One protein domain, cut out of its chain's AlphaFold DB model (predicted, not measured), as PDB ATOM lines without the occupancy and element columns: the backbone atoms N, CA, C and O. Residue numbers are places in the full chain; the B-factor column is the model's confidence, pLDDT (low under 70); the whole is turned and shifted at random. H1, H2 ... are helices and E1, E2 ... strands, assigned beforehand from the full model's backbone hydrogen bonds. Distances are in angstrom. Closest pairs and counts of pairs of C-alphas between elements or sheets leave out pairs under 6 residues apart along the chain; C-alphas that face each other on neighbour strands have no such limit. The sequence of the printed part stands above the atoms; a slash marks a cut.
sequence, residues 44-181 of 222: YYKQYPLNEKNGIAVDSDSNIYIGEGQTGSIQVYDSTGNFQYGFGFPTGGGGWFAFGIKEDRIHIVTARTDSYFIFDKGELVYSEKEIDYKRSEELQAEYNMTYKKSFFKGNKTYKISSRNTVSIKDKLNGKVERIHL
ATOM      1  N   TYR A  44      89.098   6.116 -14.067       90.81
ATOM      2  CA  TYR A  44      90.370   5.558 -13.643       90.81
ATOM      3  C   TYR A  44      90.262   4.936 -12.248       90.81
ATOM      4  O   TYR A  44      89.444   5.335 -11.421       90.81
ATOM      5  N   TYR A  45      91.150   3.981 -11.968       91.81
ATOM      6  CA  TYR A  45      91.214   3.251 -10.690       91.81
ATOM      7  C   TYR A  45      92.500   3.526  -9.899       91.81
ATOM      8  O   TYR A  45      92.732   2.954  -8.837       91.81
ATOM      9  N   LYS A  46      93.340   4.436 -10.400       89.25
ATOM     10  CA  LYS A  46      94.516   4.941  -9.691       89.25
ATOM     11  C   LYS A  46      94.117   6.136  -8.833       89.25
ATOM     12  O   LYS A  46      93.582   7.112  -9.343       89.25
ATOM     13  N   GLN A  47      94.399   6.078  -7.541       89.81
ATOM     14  CA  GLN A  47      94.094   7.178  -6.637       89.81
ATOM     15  C   GLN A  47      95.145   8.292  -6.718       89.81
ATOM     16  O   GLN A  47      96.347   8.016  -6.742       89.81
ATOM     17  N   TYR A  48      94.695   9.548  -6.663       88.25
ATOM     18  CA  TYR A  48      95.566  10.725  -6.646       88.25
ATOM     19  C   TYR A  48      95.459  11.497  -5.322       88.25
ATOM     20  O   TYR A  48      94.418  11.461  -4.658       88.25
ATOM     21  N   PRO A  49      96.506  12.238  -4.921       89.94
ATOM     22  CA  PRO A  49      96.425  13.146  -3.784       89.94
ATOM     23  C   PRO A  49      95.299  14.177  -3.945       89.94
ATOM     24  O   PRO A  49      95.115  14.746  -5.015       89.94
ATOM     25  N   LEU A  50      94.577  14.468  -2.860       89.50
ATOM     26  CA  LEU A  50      93.578  15.543  -2.820       89.50
ATOM     27  C   LEU A  50      94.249  16.867  -2.435       89.50
ATOM     28  O   LEU A  50      94.190  17.293  -1.273       89.50
ATOM     29  N   ASN A  51      94.930  17.475  -3.399       87.44
ATOM     30  CA  ASN A  51      95.776  18.648  -3.206       87.44
ATOM     31  C   ASN A  51      94.970  19.952  -3.258       87.44
ATOM     32  O   ASN A  51      95.196  20.841  -2.432       87.44
ATOM     33  N   GLU A  52      93.984  20.040  -4.151       87.06
ATOM     34  CA  GLU A  52      93.073  21.182  -4.268       87.06
ATOM     35  C   GLU A  52      91.625  20.703  -4.308       87.06
ATOM     36  O   GLU A  52      91.199  20.058  -5.251       87.06
ATOM     37  N   LYS A  53      90.848  20.984  -3.260       88.19
ATOM     38  CA  LYS A  53      89.487  20.446  -3.130       88.19
ATOM     39  C   LYS A  53      88.454  21.498  -3.495       88.19
ATOM     40  O   LYS A  53      88.315  22.466  -2.739       88.19
ATOM     41  N   ASN A  54      87.718  21.261  -4.574       86.50
ATOM     42  CA  ASN A  54      86.735  22.202  -5.115       86.50
ATOM     43  C   ASN A  54      85.327  21.999  -4.548       86.50
ATOM     44  O   ASN A  54      84.559  22.950  -4.473       86.50
ATOM     45  N   GLY A  55      84.994  20.793  -4.086       90.12
ATOM     46  CA  GLY A  55      83.663  20.515  -3.552       90.12
ATOM     47  C   GLY A  55      83.509  19.094  -3.033       90.12
ATOM     48  O   GLY A  55      84.441  18.287  -3.098       90.12
ATOM     49  N   ILE A  56      82.327  18.813  -2.495       93.94
ATOM     50  CA  ILE A  56      81.917  17.497  -2.004       93.94
ATOM     51  C   ILE A  56      80.456  17.240  -2.388       93.94
ATOM     52  O   ILE A  56      79.650  18.164  -2.339       93.94
ATOM     53  N   ALA A  57      80.116  15.997  -2.724       94.19
ATOM     54  CA  ALA A  57      78.740  15.527  -2.893       94.19
ATOM     55  C   ALA A  57      78.604  14.077  -2.404       94.19
ATOM     56  O   ALA A  57      79.615  13.395  -2.216       94.19
ATOM     57  N   VAL A  58      77.374  13.617  -2.155       94.81
ATOM     58  CA  VAL A  58      77.105  12.251  -1.667       94.81
ATOM     59  C   VAL A  58      75.882  11.644  -2.360       94.81
ATOM     60  O   VAL A  58      74.778  12.194  -2.249       94.81
ATOM     61  N   ASP A  59      76.057  10.499  -3.022       95.25
ATOM     62  CA  ASP A  59      74.980   9.754  -3.705       95.25
ATOM     63  C   ASP A  59      74.147   8.898  -2.739       95.25
ATOM     64  O   ASP A  59      74.401   8.864  -1.525       95.25
ATOM     65  N   SER A  60      73.034   8.346  -3.222       94.69
ATOM     66  CA  SER A  60      72.085   7.537  -2.440       94.69
ATOM     67  C   SER A  60      72.740   6.325  -1.764       94.69
ATOM     68  O   SER A  60      72.412   6.044  -0.611       94.69
ATOM     69  N   ASP A  61      73.751   5.734  -2.400       95.31
ATOM     70  CA  ASP A  61      74.569   4.626  -1.891       95.31
ATOM     71  C   ASP A  61      75.621   5.061  -0.849       95.31
ATOM     72  O   ASP A  61      76.381   4.247  -0.324       95.31
ATOM     73  N   SER A  62      75.640   6.345  -0.478       94.94
ATOM     74  CA  SER A  62      76.595   6.947   0.461       94.94
ATOM     75  C   SER A  62      78.047   6.961  -0.030       94.94
ATOM     76  O   SER A  62      78.967   7.083   0.786       94.94
ATOM     77  N   ASN A  63      78.264   6.911  -1.345       97.19
ATOM     78  CA  ASN A  63      79.557   7.239  -1.929       97.19
ATOM     79  C   ASN A  63      79.796   8.746  -1.843       97.19
ATOM     80  O   ASN A  63      78.905   9.570  -2.058       97.19
ATOM     81  N   ILE A  64      81.032   9.108  -1.532       96.38
ATOM     82  CA  ILE A  64      81.495  10.472  -1.321       96.38
ATOM     83  C   ILE A  64      82.304  10.895  -2.540       96.38
ATOM     84  O   ILE A  64      83.374  10.357  -2.817       96.38
ATOM     85  N   TYR A  65      81.814  11.917  -3.225       96.06
ATOM     86  CA  TYR A  65      82.432  12.512  -4.400       96.06
ATOM     87  C   TYR A  65      83.209  13.739  -3.960       96.06
ATOM     88  O   TYR A  65      82.660  14.617  -3.293       96.06
ATOM     89  N   ILE A  66      84.485  13.817  -4.324       94.75
ATOM     90  CA  ILE A  66      85.340  14.958  -4.003       94.75
ATOM     91  C   ILE A  66      85.953  15.488  -5.284       94.75
ATOM     92  O   ILE A  66      86.677  14.772  -5.972       94.75
ATOM     93  N   GLY A  67      85.687  16.761  -5.568       91.88
ATOM     94  CA  GLY A  67      86.309  17.451  -6.688       91.88
ATOM     95  C   GLY A  67      87.755  17.807  -6.374       91.88
ATOM     96  O   GLY A  67      88.020  18.483  -5.377       91.88
ATOM     97  N   GLU A  68      88.667  17.365  -7.230       89.50
ATOM     98  CA  GLU A  68      90.097  17.636  -7.188       89.50
ATOM     99  C   GLU A  68      90.452  18.610  -8.324       89.50
ATOM    100  O   GLU A  68      90.395  18.280  -9.509       89.50
ATOM    101  N   GLY A  69      90.753  19.852  -7.951       86.00
ATOM    102  CA  GLY A  69      90.996  20.949  -8.875       86.00
ATOM    103  C   GLY A  69      92.323  20.830  -9.609       86.00
ATOM    104  O   GLY A  69      92.377  21.102 -10.800       86.00
ATOM    105  N   GLN A  70      93.393  20.368  -8.961       82.75
ATOM    106  CA  GLN A  70      94.714  20.321  -9.595       82.75
ATOM    107  C   GLN A  70      94.770  19.336 -10.777       82.75
ATOM    108  O   GLN A  70      95.539  19.528 -11.715       82.75
ATOM    109  N   THR A  71      93.981  18.272 -10.713       80.25
ATOM    110  CA  THR A  71      93.878  17.189 -11.695       80.25
ATOM    111  C   THR A  71      92.652  17.347 -12.598       80.25
ATOM    112  O   THR A  71      92.535  16.638 -13.594       80.25
ATOM    113  N   GLY A  72      91.734  18.267 -12.273       87.38
ATOM    114  CA  GLY A  72      90.496  18.450 -13.028       87.38
ATOM    115  C   GLY A  72      89.634  17.191 -13.027       87.38
ATOM    116  O   GLY A  72      89.254  16.688 -14.083       87.38
ATOM    117  N   SER A  73      89.399  16.629 -11.841       91.00
ATOM    118  CA  SER A  73      88.706  15.350 -11.706       91.00
ATOM    119  C   SER A  73      87.794  15.277 -10.490       91.00
ATOM    120  O   SER A  73      87.875  16.091  -9.569       91.00
ATOM    121  N   ILE A  74      86.911  14.282 -10.477       93.94
ATOM    122  CA  ILE A  74      86.199  13.838  -9.282       93.94
ATOM    123  C   ILE A  74      86.801  12.504  -8.840       93.94
ATOM    124  O   ILE A  74      86.937  11.583  -9.642       93.94
ATOM    125  N   GLN A  75      87.131  12.386  -7.555       94.81
ATOM    126  CA  GLN A  75      87.485  11.115  -6.922       94.81
ATOM    127  C   GLN A  75      86.339  10.639  -6.030       94.81
ATOM    128  O   GLN A  75      85.793  11.421  -5.247       94.81
ATOM    129  N   VAL A  76      86.001   9.357  -6.142       97.00
ATOM    130  CA  VAL A  76      84.868   8.721  -5.467       97.00
ATOM    131  C   VAL A  76      85.373   7.773  -4.389       97.00
ATOM    132  O   VAL A  76      86.277   6.963  -4.610       97.00
ATOM    133  N   TYR A  77      84.776   7.887  -3.210       97.75
ATOM    134  CA  TYR A  77      85.107   7.110  -2.027       97.75
ATOM    135  C   TYR A  77      83.857   6.424  -1.490       97.75
ATOM    136  O   TYR A  77      82.778   7.000  -1.549       97.75
ATOM    137  N   ASP A  78      83.993   5.236  -0.915       97.25
ATOM    138  CA  ASP A  78      82.888   4.627  -0.172       97.25
ATOM    139  C   ASP A  78      82.650   5.328   1.181       97.25
ATOM    140  O   ASP A  78      83.420   6.191   1.625       97.25
ATOM    141  N   SER A  79      81.587   4.921   1.874       95.44
ATOM    142  CA  SER A  79      81.197   5.444   3.190       95.44
ATOM    143  C   SER A  79      82.220   5.183   4.308       95.44
ATOM    144  O   SER A  79      82.126   5.775   5.383       95.44
ATOM    145  N   THR A  80      83.223   4.336   4.065       96.19
ATOM    146  CA  THR A  80      84.328   4.056   4.994       96.19
ATOM    147  C   THR A  80      85.618   4.798   4.628       96.19
ATOM    148  O   THR A  80      86.581   4.777   5.395       96.19
ATOM    149  N   GLY A  81      85.635   5.508   3.495       96.19
ATOM    150  CA  GLY A  81      86.762   6.307   3.026       96.19
ATOM    151  C   GLY A  81      87.761   5.557   2.140       96.19
ATOM    152  O   GLY A  81      88.869   6.069   1.937       96.19
ATOM    153  N   ASN A  82      87.412   4.381   1.601       97.06
ATOM    154  CA  ASN A  82      88.241   3.738   0.576       97.06
ATOM    155  C   ASN A  82      87.949   4.347  -0.790       97.06
ATOM    156  O   ASN A  82      86.795   4.583  -1.136       97.06
ATOM    157  N   PHE A  83      89.004   4.577  -1.564       96.69
ATOM    158  CA  PHE A  83      88.880   5.016  -2.945       96.69
ATOM    159  C   PHE A  83      88.278   3.905  -3.808       96.69
ATOM    160  O   PHE A  83      88.701   2.754  -3.713       96.69
ATOM    161  N   GLN A  84      87.306   4.271  -4.640       97.31
ATOM    162  CA  GLN A  84      86.611   3.359  -5.545       97.31
ATOM    163  C   GLN A  84      87.091   3.571  -6.983       97.31
ATOM    164  O   GLN A  84      87.571   2.646  -7.635       97.31
ATOM    165  N   TYR A  85      86.983   4.805  -7.468       95.31
ATOM    166  CA  TYR A  85      87.417   5.231  -8.795       95.31
ATOM    167  C   TYR A  85      87.468   6.761  -8.842       95.31
ATOM    168  O   TYR A  85      87.008   7.451  -7.930       95.31
ATOM    169  N   GLY A  86      88.010   7.311  -9.918       94.00
ATOM    170  CA  GLY A  86      87.854   8.718 -10.252       94.00
ATOM    171  C   GLY A  86      87.620   8.895 -11.741       94.00
ATOM    172  O   GLY A  86      87.694   7.938 -12.505       94.00
ATOM    173  N   PHE A  87      87.284  10.108 -12.146       93.69
ATOM    174  CA  PHE A  87      87.059  10.460 -13.543       93.69
ATOM    175  C   PHE A  87      87.386  11.934 -13.737       93.69
ATOM    176  O   PHE A  87      87.046  12.769 -12.895       93.69
ATOM    177  N   GLY A  88      88.101  12.254 -14.811       90.31
ATOM    178  CA  GLY A  88      88.396  13.641 -15.156       90.31
ATOM    179  C   GLY A  88      87.510  14.181 -16.256       90.31
ATOM    180  O   GLY A  88      86.652  13.485 -16.789       90.31
ATOM    181  N   PHE A  89      87.712  15.453 -16.560       88.44
ATOM    182  CA  PHE A  89      87.025  16.176 -17.620       88.44
ATOM    183  C   PHE A  89      87.859  17.411 -17.994       88.44
ATOM    184  O   PHE A  89      88.646  17.904 -17.178       88.44
ATOM    185  N   PRO A  90      87.716  17.943 -19.215       84.25
ATOM    186  CA  PRO A  90      88.457  19.123 -19.639       84.25
ATOM    187  C   PRO A  90      87.982  20.341 -18.844       84.25
ATOM    188  O   PRO A  90      86.824  20.719 -18.952       84.25
ATOM    189  N   THR A  91      88.852  20.981 -18.056       77.94
ATOM    190  CA  THR A  91      88.437  22.087 -17.169       77.94
ATOM    191  C   THR A  91      88.564  23.490 -17.774       77.94
ATOM    192  O   THR A  91      88.470  24.455 -17.021       77.94
ATOM    193  N   GLY A  92      88.885  23.641 -19.063       69.56
ATOM    194  CA  GLY A  92      89.035  24.980 -19.671       69.56
ATOM    195  C   GLY A  92      90.263  25.785 -19.209       69.56
ATOM    196  O   GLY A  92      90.368  26.991 -19.417       69.56
ATOM    197  N   GLY A  93      91.219  25.117 -18.554       62.34
ATOM    198  CA  GLY A  93      92.404  25.739 -17.965       62.34
ATOM    199  C   GLY A  93      92.252  26.061 -16.473       62.34
ATOM    200  O   GLY A  93      91.299  26.685 -16.018       62.34
ATOM    201  N   GLY A  94      93.236  25.630 -15.682       65.12
ATOM    202  CA  GLY A  94      93.377  26.023 -14.278       65.12
ATOM    203  C   GLY A  94      92.597  25.199 -13.252       65.12
ATOM    204  O   GLY A  94      92.663  25.545 -12.077       65.12
ATOM    205  N   GLY A  95      91.899  24.125 -13.639       74.00
ATOM    206  CA  GLY A  95      91.338  23.188 -12.660       74.00
ATOM    207  C   GLY A  95      90.103  23.679 -11.897       74.00
ATOM    208  O   GLY A  95      89.673  23.057 -10.924       74.00
ATOM    209  N   TRP A  96      89.532  24.810 -12.308       79.94
ATOM    210  CA  TRP A  96      88.372  25.415 -11.664       79.94
ATOM    211  C   TRP A  96      87.088  24.862 -12.279       79.94
ATOM    212  O   TRP A  96      86.859  24.976 -13.482       79.94
ATOM    213  N   PHE A  97      86.245  24.270 -11.442       88.56
ATOM    214  CA  PHE A  97      84.923  23.785 -11.820       88.56
ATOM    215  C   PHE A  97      84.007  23.783 -10.597       88.56
ATOM    216  O   PHE A  97      84.471  23.665  -9.457       88.56
ATOM    217  N   ALA A  98      82.708  23.887 -10.846       89.25
ATOM    218  CA  ALA A  98      81.660  23.626  -9.877       89.25
ATOM    219  C   ALA A  98      81.027  22.272 -10.201       89.25
ATOM    220  O   ALA A  98      80.902  21.906 -11.369       89.25
ATOM    221  N   PHE A  99      80.625  21.524  -9.176       92.62
ATOM    222  CA  PHE A  99      79.837  20.318  -9.391       92.62
ATOM    223  C   PHE A  99      78.727  20.167  -8.357       92.62
ATOM    224  O   PHE A  99      78.803  20.706  -7.249       92.62
ATOM    225  N   GLY A 100      77.698  19.431  -8.754       93.00
ATOM    226  CA  GLY A 100      76.541  19.069  -7.950       93.00
ATOM    227  C   GLY A 100      76.107  17.638  -8.249       93.00
ATOM    228  O   GLY A 100      76.671  16.975  -9.120       93.00
ATOM    229  N   ILE A 101      75.111  17.160  -7.508       93.12
ATOM    230  CA  ILE A 101      74.539  15.826  -7.696       93.12
ATOM    231  C   ILE A 101      73.015  15.910  -7.737       93.12
ATOM    232  O   ILE A 101      72.408  16.575  -6.895       93.12
ATOM    233  N   LYS A 102      72.401  15.226  -8.702       93.19
ATOM    234  CA  LYS A 102      70.945  15.065  -8.822       93.19
ATOM    235  C   LYS A 102      70.674  13.685  -9.396       93.19
ATOM    236  O   LYS A 102      71.333  13.293 -10.349       93.19
ATOM    237  N   GLU A 103      69.752  12.943  -8.781       93.06
ATOM    238  CA  GLU A 103      69.426  11.564  -9.199       93.06
ATOM    239  C   GLU A 103      70.681  10.677  -9.333       93.06
ATOM    240  O   GLU A 103      70.838   9.929 -10.290       93.06
ATOM    241  N   ASP A 104      71.617  10.828  -8.388       94.38
ATOM    242  CA  ASP A 104      72.921  10.149  -8.346       94.38
ATOM    243  C   ASP A 104      73.853  10.392  -9.545       94.38
ATOM    244  O   ASP A 104      74.924   9.791  -9.648       94.38
ATOM    245  N   ARG A 105      73.510  11.352 -10.407       96.19
ATOM    246  CA  ARG A 105      74.368  11.830 -11.489       96.19
ATOM    247  C   ARG A 105      75.133  13.064 -11.067       96.19
ATOM    248  O   ARG A 105      74.601  13.957 -10.403       96.19
ATOM    249  N   ILE A 106      76.394  13.116 -11.473       95.50
ATOM    250  CA  ILE A 106      77.287  14.233 -11.191       95.50
ATOM    251  C   ILE A 106      77.204  15.229 -12.334       95.50
ATOM    252  O   ILE A 106      77.501  14.903 -13.480       95.50
ATOM    253  N   HIS A 107      76.828  16.453 -11.993       95.00
ATOM    254  CA  HIS A 107      76.703  17.572 -12.911       95.00
ATOM    255  C   HIS A 107      77.883  18.509 -12.702       95.00
ATOM    256  O   HIS A 107      78.164  18.872 -11.561       95.00
ATOM    257  N   ILE A 108      78.571  18.894 -13.774       93.06
ATOM    258  CA  ILE A 108      79.821  19.657 -13.697       93.06
ATOM    259  C   ILE A 108      79.765  20.832 -14.655       93.06
ATOM    260  O   ILE A 108      79.503  20.639 -15.835       93.06
ATOM    261  N   VAL A 109      80.079  22.025 -14.157       91.19
ATOM    262  CA  VAL A 109      80.289  23.233 -14.962       91.19
ATOM    263  C   VAL A 109      81.729  23.694 -14.777       91.19
ATOM    264  O   VAL A 109      82.204  23.847 -13.648       91.19
ATOM    265  N   THR A 110      82.446  23.901 -15.875       88.44
ATOM    266  CA  THR A 110      83.852  24.327 -15.844       88.44
ATOM    267  C   THR A 110      83.985  25.846 -15.867       88.44
ATOM    268  O   THR A 110      83.066  26.569 -16.259       88.44
ATOM    269  N   ALA A 111      85.129  26.357 -15.408       76.31
ATOM    270  CA  ALA A 111      85.391  27.792 -15.403       76.31
ATOM    271  C   ALA A 111      85.371  28.401 -16.812       76.31
ATOM    272  O   ALA A 111      85.522  27.700 -17.807       76.31
ATOM    273  N   ARG A 112      85.177  29.729 -16.855       70.31
ATOM    274  CA  ARG A 112      85.078  30.542 -18.084       70.31
ATOM    275  C   ARG A 112      83.968  30.117 -19.049       70.31
ATOM    276  O   ARG A 112      83.987  30.555 -20.185       70.31
ATOM    277  N   THR A 113      82.993  29.361 -18.535       61.16
ATOM    278  CA  THR A 113      81.785  28.941 -19.253       61.16
ATOM    279  C   THR A 113      82.108  28.057 -20.461       61.16
ATOM    280  O   THR A 113      81.512  28.172 -21.519       61.16
ATOM    281  N   ASP A 114      83.064  27.140 -20.311       75.81
ATOM    282  CA  ASP A 114      83.526  26.349 -21.457       75.81
ATOM    283  C   ASP A 114      82.660  25.115 -21.727       75.81
ATOM    284  O   ASP A 114      82.474  24.730 -22.884       75.81
ATOM    285  N   SER A 115      82.166  24.430 -20.693       89.69
ATOM    286  CA  SER A 115      81.435  23.172 -20.866       89.69
ATOM    287  C   SER A 115      80.597  22.780 -19.649       89.69
ATOM    288  O   SER A 115      80.905  23.121 -18.503       89.69
ATOM    289  N   TYR A 116      79.558  21.998 -19.920       93.19
ATOM    290  CA  TYR A 116      78.731  21.298 -18.952       93.19
ATOM    291  C   TYR A 116      78.800  19.790 -19.208       93.19
ATOM    292  O   TYR A 116      78.727  19.343 -20.351       93.19
ATOM    293  N   PHE A 117      78.942  19.002 -18.146       93.69
ATOM    294  CA  PHE A 117      79.029  17.546 -18.215       93.69
ATOM    295  C   PHE A 117      78.068  16.885 -17.234       93.69
ATOM    296  O   PHE A 117      77.844  17.392 -16.132       93.69
ATOM    297  N   ILE A 118      77.569  15.711 -17.616       95.69
ATOM    298  CA  ILE A 118      76.838  14.804 -16.734       95.69
ATOM    299  C   ILE A 118      77.562  13.464 -16.729       95.69
ATOM    300  O   ILE A 118      77.807  12.880 -17.787       95.69
ATOM    301  N   PHE A 119      77.861  12.973 -15.533       95.88
ATOM    302  CA  PHE A 119      78.451  11.663 -15.308       95.88
ATOM    303  C   PHE A 119      77.504  10.769 -14.510       95.88
ATOM    304  O   PHE A 119      76.902  11.210 -13.531       95.88
ATOM    305  N   ASP A 120      77.425   9.501 -14.894       95.50
ATOM    306  CA  ASP A 120      76.697   8.447 -14.187       95.50
ATOM    307  C   ASP A 120      77.691   7.357 -13.776       95.50
ATOM    308  O   ASP A 120      78.349   6.752 -14.622       95.50
ATOM    309  N   LYS A 121      77.884   7.163 -12.464       94.12
ATOM    310  CA  LYS A 121      78.859   6.205 -11.897       94.12
ATOM    311  C   LYS A 121      80.264   6.305 -12.519       94.12
ATOM    312  O   LYS A 121      80.958   5.301 -12.706       94.12
ATOM    313  N   GLY A 122      80.684   7.529 -12.833       92.81
ATOM    314  CA  GLY A 122      81.980   7.849 -13.435       92.81
ATOM    315  C   GLY A 122      82.053   7.731 -14.958       92.81
ATOM    316  O   GLY A 122      83.108   8.024 -15.512       92.81
ATOM    317  N   GLU A 123      80.967   7.352 -15.634       93.44
ATOM    318  CA  GLU A 123      80.874   7.345 -17.098       93.44
ATOM    319  C   GLU A 123      80.262   8.656 -17.598       93.44
ATOM    320  O   GLU A 123      79.262   9.123 -17.052       93.44
ATOM    321  N   LEU A 124      80.844   9.255 -18.639       93.94
ATOM    322  CA  LEU A 124      80.287  10.451 -19.271       93.94
ATOM    323  C   LEU A 124      79.009  10.080 -20.036       93.94
ATOM    324  O   LEU A 124      79.065   9.293 -20.979       93.94
ATOM    325  N   VAL A 125      77.873  10.674 -19.667       95.88
ATOM    326  CA  VAL A 125      76.574  10.412 -20.320       95.88
ATOM    327  C   VAL A 125      76.056  11.595 -21.133       95.88
ATOM    328  O   VAL A 125      75.245  11.409 -22.036       95.88
ATOM    329  N   TYR A 126      76.518  12.811 -20.839       95.25
ATOM    330  CA  TYR A 126      76.150  14.009 -21.589       95.25
ATOM    331  C   TYR A 126      77.241  15.071 -21.488       95.25
ATOM    332  O   TYR A 126      77.852  15.242 -20.431       95.25
ATOM    333  N   SER A 127      77.442  15.817 -22.572       93.12
ATOM    334  CA  SER A 127      78.295  17.001 -22.587       93.12
ATOM    335  C   SER A 127      77.709  18.089 -23.478       93.12
ATOM    336  O   SER A 127      77.276  17.804 -24.594       93.12
ATOM    337  N   GLU A 128      77.795  19.327 -23.021       92.75
ATOM    338  CA  GLU A 128      77.453  20.548 -23.746       92.75
ATOM    339  C   GLU A 128      78.695  21.448 -23.726       92.75
ATOM    340  O   GLU A 128      79.306  21.628 -22.674       92.75
ATOM    341  N   LYS A 129      79.120  21.966 -24.880       90.06
ATOM    342  CA  LYS A 129      80.293  22.848 -24.998       90.06
ATOM    343  C   LYS A 129      79.839  24.271 -25.292       90.06
ATOM    344  O   LYS A 129      78.753  24.451 -25.830       90.06
ATOM    345  N   GLU A 130      80.699  25.238 -24.985       87.75
ATOM    346  CA  GLU A 130      80.486  26.660 -25.283       87.75
ATOM    347  C   GLU A 130      79.192  27.204 -24.654       87.75
ATOM    348  O   GLU A 130      78.470  27.998 -25.251       87.75
ATOM    349  N   ILE A 131      78.888  26.756 -23.430       90.12
ATOM    350  CA  ILE A 131      77.741  27.269 -22.677       90.12
ATOM    351  C   ILE A 131      77.956  28.747 -22.346       90.12
ATOM    352  O   ILE A 131      79.051  29.162 -21.985       90.12
ATOM    353  N   ASP A 132      76.916  29.572 -22.419       90.38
ATOM    354  CA  ASP A 132      77.056  30.963 -21.996       90.38
ATOM    355  C   ASP A 132      77.035  31.105 -20.457       90.38
ATOM    356  O   ASP A 132      76.750  30.171 -19.694       90.38
ATOM    357  N   TYR A 133      77.358  32.306 -19.977       88.75
ATOM    358  CA  TYR A 133      77.401  32.599 -18.545       88.75
ATOM    359  C   TYR A 133      76.039  32.441 -17.862       88.75
ATOM    360  O   TYR A 133      75.972  31.946 -16.737       88.75
ATOM    361  N   LYS A 134      74.950  32.781 -18.558       91.62
ATOM    362  CA  LYS A 134      73.591  32.663 -18.029       91.62
ATOM    363  C   LYS A 134      73.216  31.194 -17.833       91.62
ATOM    364  O   LYS A 134      72.766  30.816 -16.754       91.62
ATOM    365  N   ARG A 135      73.485  30.351 -18.830       91.94
ATOM    366  CA  ARG A 135      73.291  28.903 -18.775       91.94
ATOM    367  C   ARG A 135      74.109  28.280 -17.650       91.94
ATOM    368  O   ARG A 135      73.596  27.457 -16.898       91.94
ATOM    369  N   SER A 136      75.360  28.703 -17.495       90.12
ATOM    370  CA  SER A 136      76.224  28.288 -16.387       90.12
ATOM    371  C   SER A 136      75.631  28.641 -15.012       90.12
ATOM    372  O   SER A 136      75.662  27.804 -14.108       90.12
ATOM    373  N   GLU A 137      75.077  29.844 -14.827       89.69
ATOM    374  CA  GLU A 137      74.425  30.241 -13.569       89.69
ATOM    375  C   GLU A 137      73.134  29.458 -13.305       89.69
ATOM    376  O   GLU A 137      72.919  28.997 -12.183       89.69
ATOM    377  N   GLU A 138      72.312  29.245 -14.335       92.00
ATOM    378  CA  GLU A 138      71.090  28.437 -14.251       92.00
ATOM    379  C   GLU A 138      71.400  26.998 -13.824       92.00
ATOM    380  O   GLU A 138      70.782  26.489 -12.891       92.00
ATOM    381  N   LEU A 139      72.405  26.362 -14.439       92.56
ATOM    382  CA  LEU A 139      72.857  25.016 -14.076       92.56
ATOM    383  C   LEU A 139      73.407  24.976 -12.643       92.56
ATOM    384  O   LEU A 139      73.067  24.088 -11.860       92.56
ATOM    385  N   GLN A 140      74.243  25.943 -12.262       89.62
ATOM    386  CA  GLN A 140      74.784  25.994 -10.903       89.62
ATOM    387  C   GLN A 140      73.676  26.134  -9.850       89.62
ATOM    388  O   GLN A 140      73.742  25.475  -8.809       89.62
ATOM    389  N   ALA A 141      72.646  26.936 -10.130       88.81
ATOM    390  CA  ALA A 141      71.476  27.075  -9.270       88.81
ATOM    391  C   ALA A 141      70.617  25.798  -9.247       88.81
ATOM    392  O   ALA A 141      70.256  25.333  -8.166       88.81
ATOM    393  N   GLU A 142      70.337  25.204 -10.411       90.44
ATOM    394  CA  GLU A 142      69.494  24.008 -10.550       90.44
ATOM    395  C   GLU A 142      70.065  22.814  -9.775       90.44
ATOM    396  O   GLU A 142      69.346  22.136  -9.038       90.44
ATOM    397  N   TYR A 143      71.368  22.566  -9.917       87.62
ATOM    398  CA  TYR A 143      72.035  21.399  -9.333       87.62
ATOM    399  C   TYR A 143      72.697  21.701  -7.985       87.62
ATOM    400  O   TYR A 143      73.465  20.875  -7.484       87.62
ATOM    401  N   ASN A 144      72.416  22.877  -7.402       83.06
ATOM    402  CA  ASN A 144      73.033  23.374  -6.171       83.06
ATOM    403  C   ASN A 144      74.554  23.147  -6.183       83.06
ATOM    404  O   ASN A 144      75.137  22.602  -5.239       83.06
ATOM    405  N   MET A 145      75.190  23.494  -7.303       83.19
ATOM    406  CA  MET A 145      76.622  23.311  -7.461       83.19
ATOM    407  C   MET A 145      77.322  24.275  -6.520       83.19
ATOM    408  O   MET A 145      77.068  25.480  -6.526       83.19
ATOM    409  N   THR A 146      78.213  23.752  -5.688       64.50
ATOM    410  CA  THR A 146      78.938  24.601  -4.749       64.50
ATOM    411  C   THR A 146      80.432  24.448  -4.953       64.50
ATOM    412  O   THR A 146      80.962  23.343  -4.939       64.50
ATOM    413  N   TYR A 147      81.137  25.579  -4.995       66.50
ATOM    414  CA  TYR A 147      82.578  25.640  -4.708       66.50
ATOM    415  C   TYR A 147      82.886  25.371  -3.223       66.50
ATOM    416  O   TYR A 147      84.005  25.554  -2.738       66.50
ATOM    417  N   LYS A 148      81.856  25.052  -2.429       68.81
ATOM    418  CA  LYS A 148      81.960  24.938  -0.985       68.81
ATOM    419  C   LYS A 148      82.383  23.521  -0.649       68.81
ATOM    420  O   LYS A 148      81.879  22.527  -1.155       68.81
ATOM    421  N   LYS A 149      83.258  23.424   0.342       78.12
ATOM    422  CA  LYS A 149      83.692  22.157   0.941       78.12
ATOM    423  C   LYS A 149      82.612  21.533   1.836       78.12
ATOM    424  O   LYS A 149      82.960  20.868   2.811       78.12
ATOM    425  N   SER A 150      81.331  21.797   1.569       84.31
ATOM    426  CA  SER A 150      80.200  21.335   2.370       84.31
ATOM    427  C   SER A 150      78.997  20.947   1.518       84.31
ATOM    428  O   SER A 150      78.600  21.721   0.656       84.31
ATOM    429  N   PHE A 151      78.373  19.822   1.849       89.25
ATOM    430  CA  PHE A 151      77.205  19.272   1.171       89.25
ATOM    431  C   PHE A 151      76.122  18.889   2.177       89.25
ATOM    432  O   PHE A 151      76.422  18.409   3.274       89.25
ATOM    433  N   PHE A 152      74.861  19.095   1.810       89.31
ATOM    434  CA  PHE A 152      73.712  18.802   2.660       89.31
ATOM    435  C   PHE A 152      72.904  17.660   2.054       89.31
ATOM    436  O   PHE A 152      72.534  17.720   0.887       89.31
ATOM    437  N   LYS A 153      72.603  16.644   2.865       89.25
ATOM    438  CA  LYS A 153      71.746  15.525   2.465       89.25
ATOM    439  C   LYS A 153      70.868  15.095   3.626       89.25
ATOM    440  O   LYS A 153      71.377  14.628   4.648       89.25
ATOM    441  N   GLY A 154      69.558  15.273   3.472       88.81
ATOM    442  CA  GLY A 154      68.603  15.109   4.568       88.81
ATOM    443  C   GLY A 154      69.039  15.923   5.790       88.81
ATOM    444  O   GLY A 154      69.327  17.117   5.692       88.81
ATOM    445  N   ASN A 155      69.187  15.249   6.931       92.44
ATOM    446  CA  ASN A 155      69.608  15.876   8.188       92.44
ATOM    447  C   ASN A 155      71.131  15.925   8.385       92.44
ATOM    448  O   ASN A 155      71.597  16.397   9.419       92.44
ATOM    449  N   LYS A 156      71.928  15.462   7.417       93.81
ATOM    450  CA  LYS A 156      73.389  15.400   7.529       93.81
ATOM    451  C   LYS A 156      74.059  16.525   6.747       93.81
ATOM    452  O   LYS A 156      73.671  16.862   5.628       93.81
ATOM    453  N   THR A 157      75.100  17.094   7.346       94.12
ATOM    454  CA  THR A 157      76.020  18.035   6.701       94.12
ATOM    455  C   THR A 157      77.383  17.379   6.576       94.12
ATOM    456  O   THR A 157      78.035  17.116   7.585       94.12
ATOM    457  N   TYR A 158      77.821  17.146   5.350       94.19
ATOM    458  CA  TYR A 158      79.150  16.650   5.024       94.19
ATOM    459  C   TYR A 158      80.056  17.851   4.833       94.19
ATOM    460  O   TYR A 158      79.705  18.771   4.102       94.19
ATOM    461  N   LYS A 159      81.213  17.880   5.487       93.50
ATOM    462  CA  LYS A 159      82.189  18.956   5.335       93.50
ATOM    463  C   LYS A 159      83.584  18.379   5.257       93.50
ATOM    464  O   LYS A 159      83.987  17.611   6.125       93.50
ATOM    465  N   ILE A 160      84.358  18.816   4.278       90.81
ATOM    466  CA  ILE A 160      85.783  18.511   4.250       90.81
ATOM    467  C   ILE A 160      86.458  19.344   5.345       90.81
ATOM    468  O   ILE A 160      86.571  20.565   5.230       90.81
ATOM    469  N   SER A 161      86.862  18.689   6.431       85.50
ATOM    470  CA  SER A 161      87.396  19.336   7.635       85.50
ATOM    471  C   SER A 161      88.919  19.423   7.653       85.50
ATOM    472  O   SER A 161      89.469  20.302   8.310       85.50
ATOM    473  N   SER A 162      89.605  18.551   6.913       85.12
ATOM    474  CA  SER A 162      91.068  18.514   6.817       85.12
ATOM    475  C   SER A 162      91.525  18.020   5.435       85.12
ATOM    476  O   SER A 162      90.722  17.875   4.506       85.12
ATOM    477  N   ARG A 163      92.824  17.725   5.277       80.06
ATOM    478  CA  ARG A 163      93.390  17.140   4.050       80.06
ATOM    479  C   ARG A 163      92.763  15.798   3.664       80.06
ATOM    480  O   ARG A 163      92.621  15.535   2.477       80.06
ATOM    481  N   ASN A 164      92.327  14.978   4.606       88.31
ATOM    482  CA  ASN A 164      91.758  13.662   4.303       88.31
ATOM    483  C   ASN A 164      90.564  13.303   5.188       88.31
ATOM    484  O   ASN A 164      90.159  12.152   5.217       88.31
ATOM    485  N   THR A 165      89.993  14.263   5.913       93.56
ATOM    486  CA  THR A 165      88.833  14.009   6.766       93.56
ATOM    487  C   THR A 165      87.587  14.675   6.207       93.56
ATOM    488  O   THR A 165      87.593  15.866   5.877       93.56
ATOM    489  N   VAL A 166      86.511  13.897   6.150       95.62
ATOM    490  CA  VAL A 166      85.146  14.384   5.959       95.62
ATOM    491  C   VAL A 166      84.431  14.275   7.298       95.62
ATOM    492  O   VAL A 166      84.310  13.193   7.864       95.62
ATOM    493  N   SER A 167      83.985  15.409   7.823       95.56
ATOM    494  CA  SER A 167      83.135  15.464   9.005       95.56
ATOM    495  C   SER A 167      81.674  15.416   8.582       95.56
ATOM    496  O   SER A 167      81.251  16.208   7.740       95.56
ATOM    497  N   ILE A 168      80.903  14.534   9.200       95.69
ATOM    498  CA  ILE A 168      79.465  14.398   9.006       95.69
ATOM    499  C   ILE A 168      78.798  14.877  10.283       95.69
ATOM    500  O   ILE A 168      78.935  14.245  11.325       95.69
ATOM    501  N   LYS A 169      78.099  16.007  10.215       95.81
ATOM    502  CA  LYS A 169      77.316  16.528  11.335       95.81
ATOM    503  C   LYS A 169      75.844  16.214  11.118       95.81
ATOM    504  O   LYS A 169      75.265  16.668  10.130       95.81
ATOM    505  N   ASP A 170      75.250  15.483  12.048       94.25
ATOM    506  CA  ASP A 170      73.804  15.312  12.130       94.25
ATOM    507  C   ASP A 170      73.185  16.576  12.752       94.25
ATOM    508  O   ASP A 170      73.617  17.061  13.801       94.25
ATOM    509  N   LYS A 171      72.217  17.169  12.053       91.88
ATOM    510  CA  LYS A 171      71.544  18.400  12.474       91.88
ATOM    511  C   LYS A 171      70.553  18.176  13.616       91.88
ATOM    512  O   LYS A 171      70.287  19.133  14.332       91.88
ATOM    513  N   LEU A 172      70.024  16.963  13.794       92.00
ATOM    514  CA  LEU A 172      69.013  16.671  14.815       92.00
ATOM    515  C   LEU A 172      69.623  16.554  16.211       92.00
ATOM    516  O   LEU A 172      69.106  17.125  17.163       92.00
ATOM    517  N   ASN A 173      70.725  15.814  16.332       92.88
ATOM    518  CA  ASN A 173      71.365  15.512  17.620       92.88
ATOM    519  C   ASN A 173      72.731  16.202  17.794       92.88
ATOM    520  O   ASN A 173      73.342  16.107  18.855       92.88
ATOM    521  N   GLY A 174      73.243  16.872  16.757       92.12
ATOM    522  CA  GLY A 174      74.538  17.552  16.782       92.12
ATOM    523  C   GLY A 174      75.761  16.629  16.729       92.12
ATOM    524  O   GLY A 174      76.884  17.141  16.723       92.12
ATOM    525  N   LYS A 175      75.577  15.302  16.662       95.31
ATOM    526  CA  LYS A 175      76.657  14.307  16.617       95.31
ATOM    527  C   LYS A 175      77.528  14.531  15.384       95.31
ATOM    528  O   LYS A 175      77.030  14.798  14.288       95.31
ATOM    529  N   VAL A 176      78.842  14.403  15.571       95.44
ATOM    530  CA  VAL A 176      79.828  14.520  14.494       95.44
ATOM    531  C   VAL A 176      80.552  13.196  14.310       95.44
ATOM    532  O   VAL A 176      81.260  12.738  15.203       95.44
ATOM    533  N   GLU A 177      80.414  12.618  13.124       95.00
ATOM    534  CA  GLU A 177      81.173  11.456  12.667       95.00
ATOM    535  C   GLU A 177      82.295  11.914  11.734       95.00
ATOM    536  O   GLU A 177      82.213  12.975  11.107       95.00
ATOM    537  N   ARG A 178      83.388  11.151  11.669       95.75
ATOM    538  CA  ARG A 178      84.549  11.484  10.839       95.75
ATOM    539  C   ARG A 178      84.922  10.292   9.980       95.75
ATOM    540  O   ARG A 178      85.197   9.220  10.504       95.75
ATOM    541  N   ILE A 179      84.982  10.523   8.677       96.12
ATOM    542  CA  ILE A 179      85.492   9.563   7.705       96.12
ATOM    543  C   ILE A 179      86.900   9.994   7.323       96.12
ATOM    544  O   ILE A 179      87.126  11.144   6.931       96.12
ATOM    545  N   HIS A 180      87.844   9.067   7.452       95.69
ATOM    546  CA  HIS A 180      89.227   9.252   7.041       95.69
ATOM    547  C   HIS A 180      89.426   8.637   5.662       95.69
ATOM    548  O   HIS A 180      89.457   7.423   5.500       95.69
ATOM    549  N   LEU A 181      89.580   9.498   4.668       95.25
ATOM    550  CA  LEU A 181      89.889   9.113   3.304       95.25
ATOM    551  C   LEU A 181      91.326   8.580   3.253       95.25
ATOM    552  O   LEU A 181      92.261   9.230   3.739       95.25
TER     553      LEU A 181
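AT A GLANCE: This is residues 44 to 181 of the 222 residues of an uncharacterized protein of Anaeromicrobium sediminis (UniProt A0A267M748). Three twisted four-stranded sheets are stacked, with E1 to E4 between E5 to E8 and E9 to E12; the last sheet overlaps it only in part, its strands crossed. H1 covers the face of E5 to E8 away from the middle sheet. The printed part has 138 residues, with twelve named strands and one named helix, which comes between E8 and E9. Each sheet is antiparallel and follows chain order; the class is mostly strand. The whole is compact, with a radius of gyration of the C-alphas of 14.3 A and spans of 44 by 32 by 23 A.

HOW THE PARTS SIT: Begin with the strongly twisted sheet of E1, residues 53 to 58, E2, 64 to 68, E3, 73 to 77, and E4, 83 to 88. It is a meander, each strand the antiparallel neighbour of the one before; look for N 57 and O 65, 2.9 A, N 66 and O 75, 2.9 A, and N 76 and O 85, 2.8 A, within hydrogen-bond range. A second meander is E5, 97 to 102, E6, 105 to 110, E7, 115 to 120, and E8, 123 to 129; find N 100 and O 107, 2.9 A, N 108 and O 117, 2.9 A, and N 118 and O 126, 2.9 A. These two sheets are face to face, strands at 16 degrees; the closest C-alphas of E1 and E5 are those of Ala 57 and Ile 101, 6.4 A. The third meander is E9, 150 to 153, E10, 156 to 160, E11, 165 to 170, and E12, 176 to 180; find N 151 and O 158, N 157 and O 169, and N 168 and O 177, each 2.8 A. It is face to face with the first sheet, strands at 49 degrees, and the closest C-alphas of E1 and E9 are those of Ala 57 and Phe 151, 5.7 A. E5 and E9 are apart. H1, residues 133 to 142, is on the second sheet at a height of 9.3 A; its closest C-alphas with E6 are those of Ser 136 and Val 109, 6.6 A. In H1 every O i to N i+4 pair is within hydrogen-bond range.

IN THESE COORDINATES: Find C-alpha 53 at (89.487, 20.446, -3.130), where E1 begins a run of 14.9 A. E8 is 17.4 A long, E7 16.8 A and H1 14.2 A. E12 ends at C-alpha 180, (89.227, 9.252, 7.041).

THE WHOLE: The C-alphas farthest apart, those of Glu 130 and Asn 173, are 45.3 A apart. The printed part has no cut, and no link is long. Confidence is under 70 at residues 92 to 94, 113 and 146 to 148.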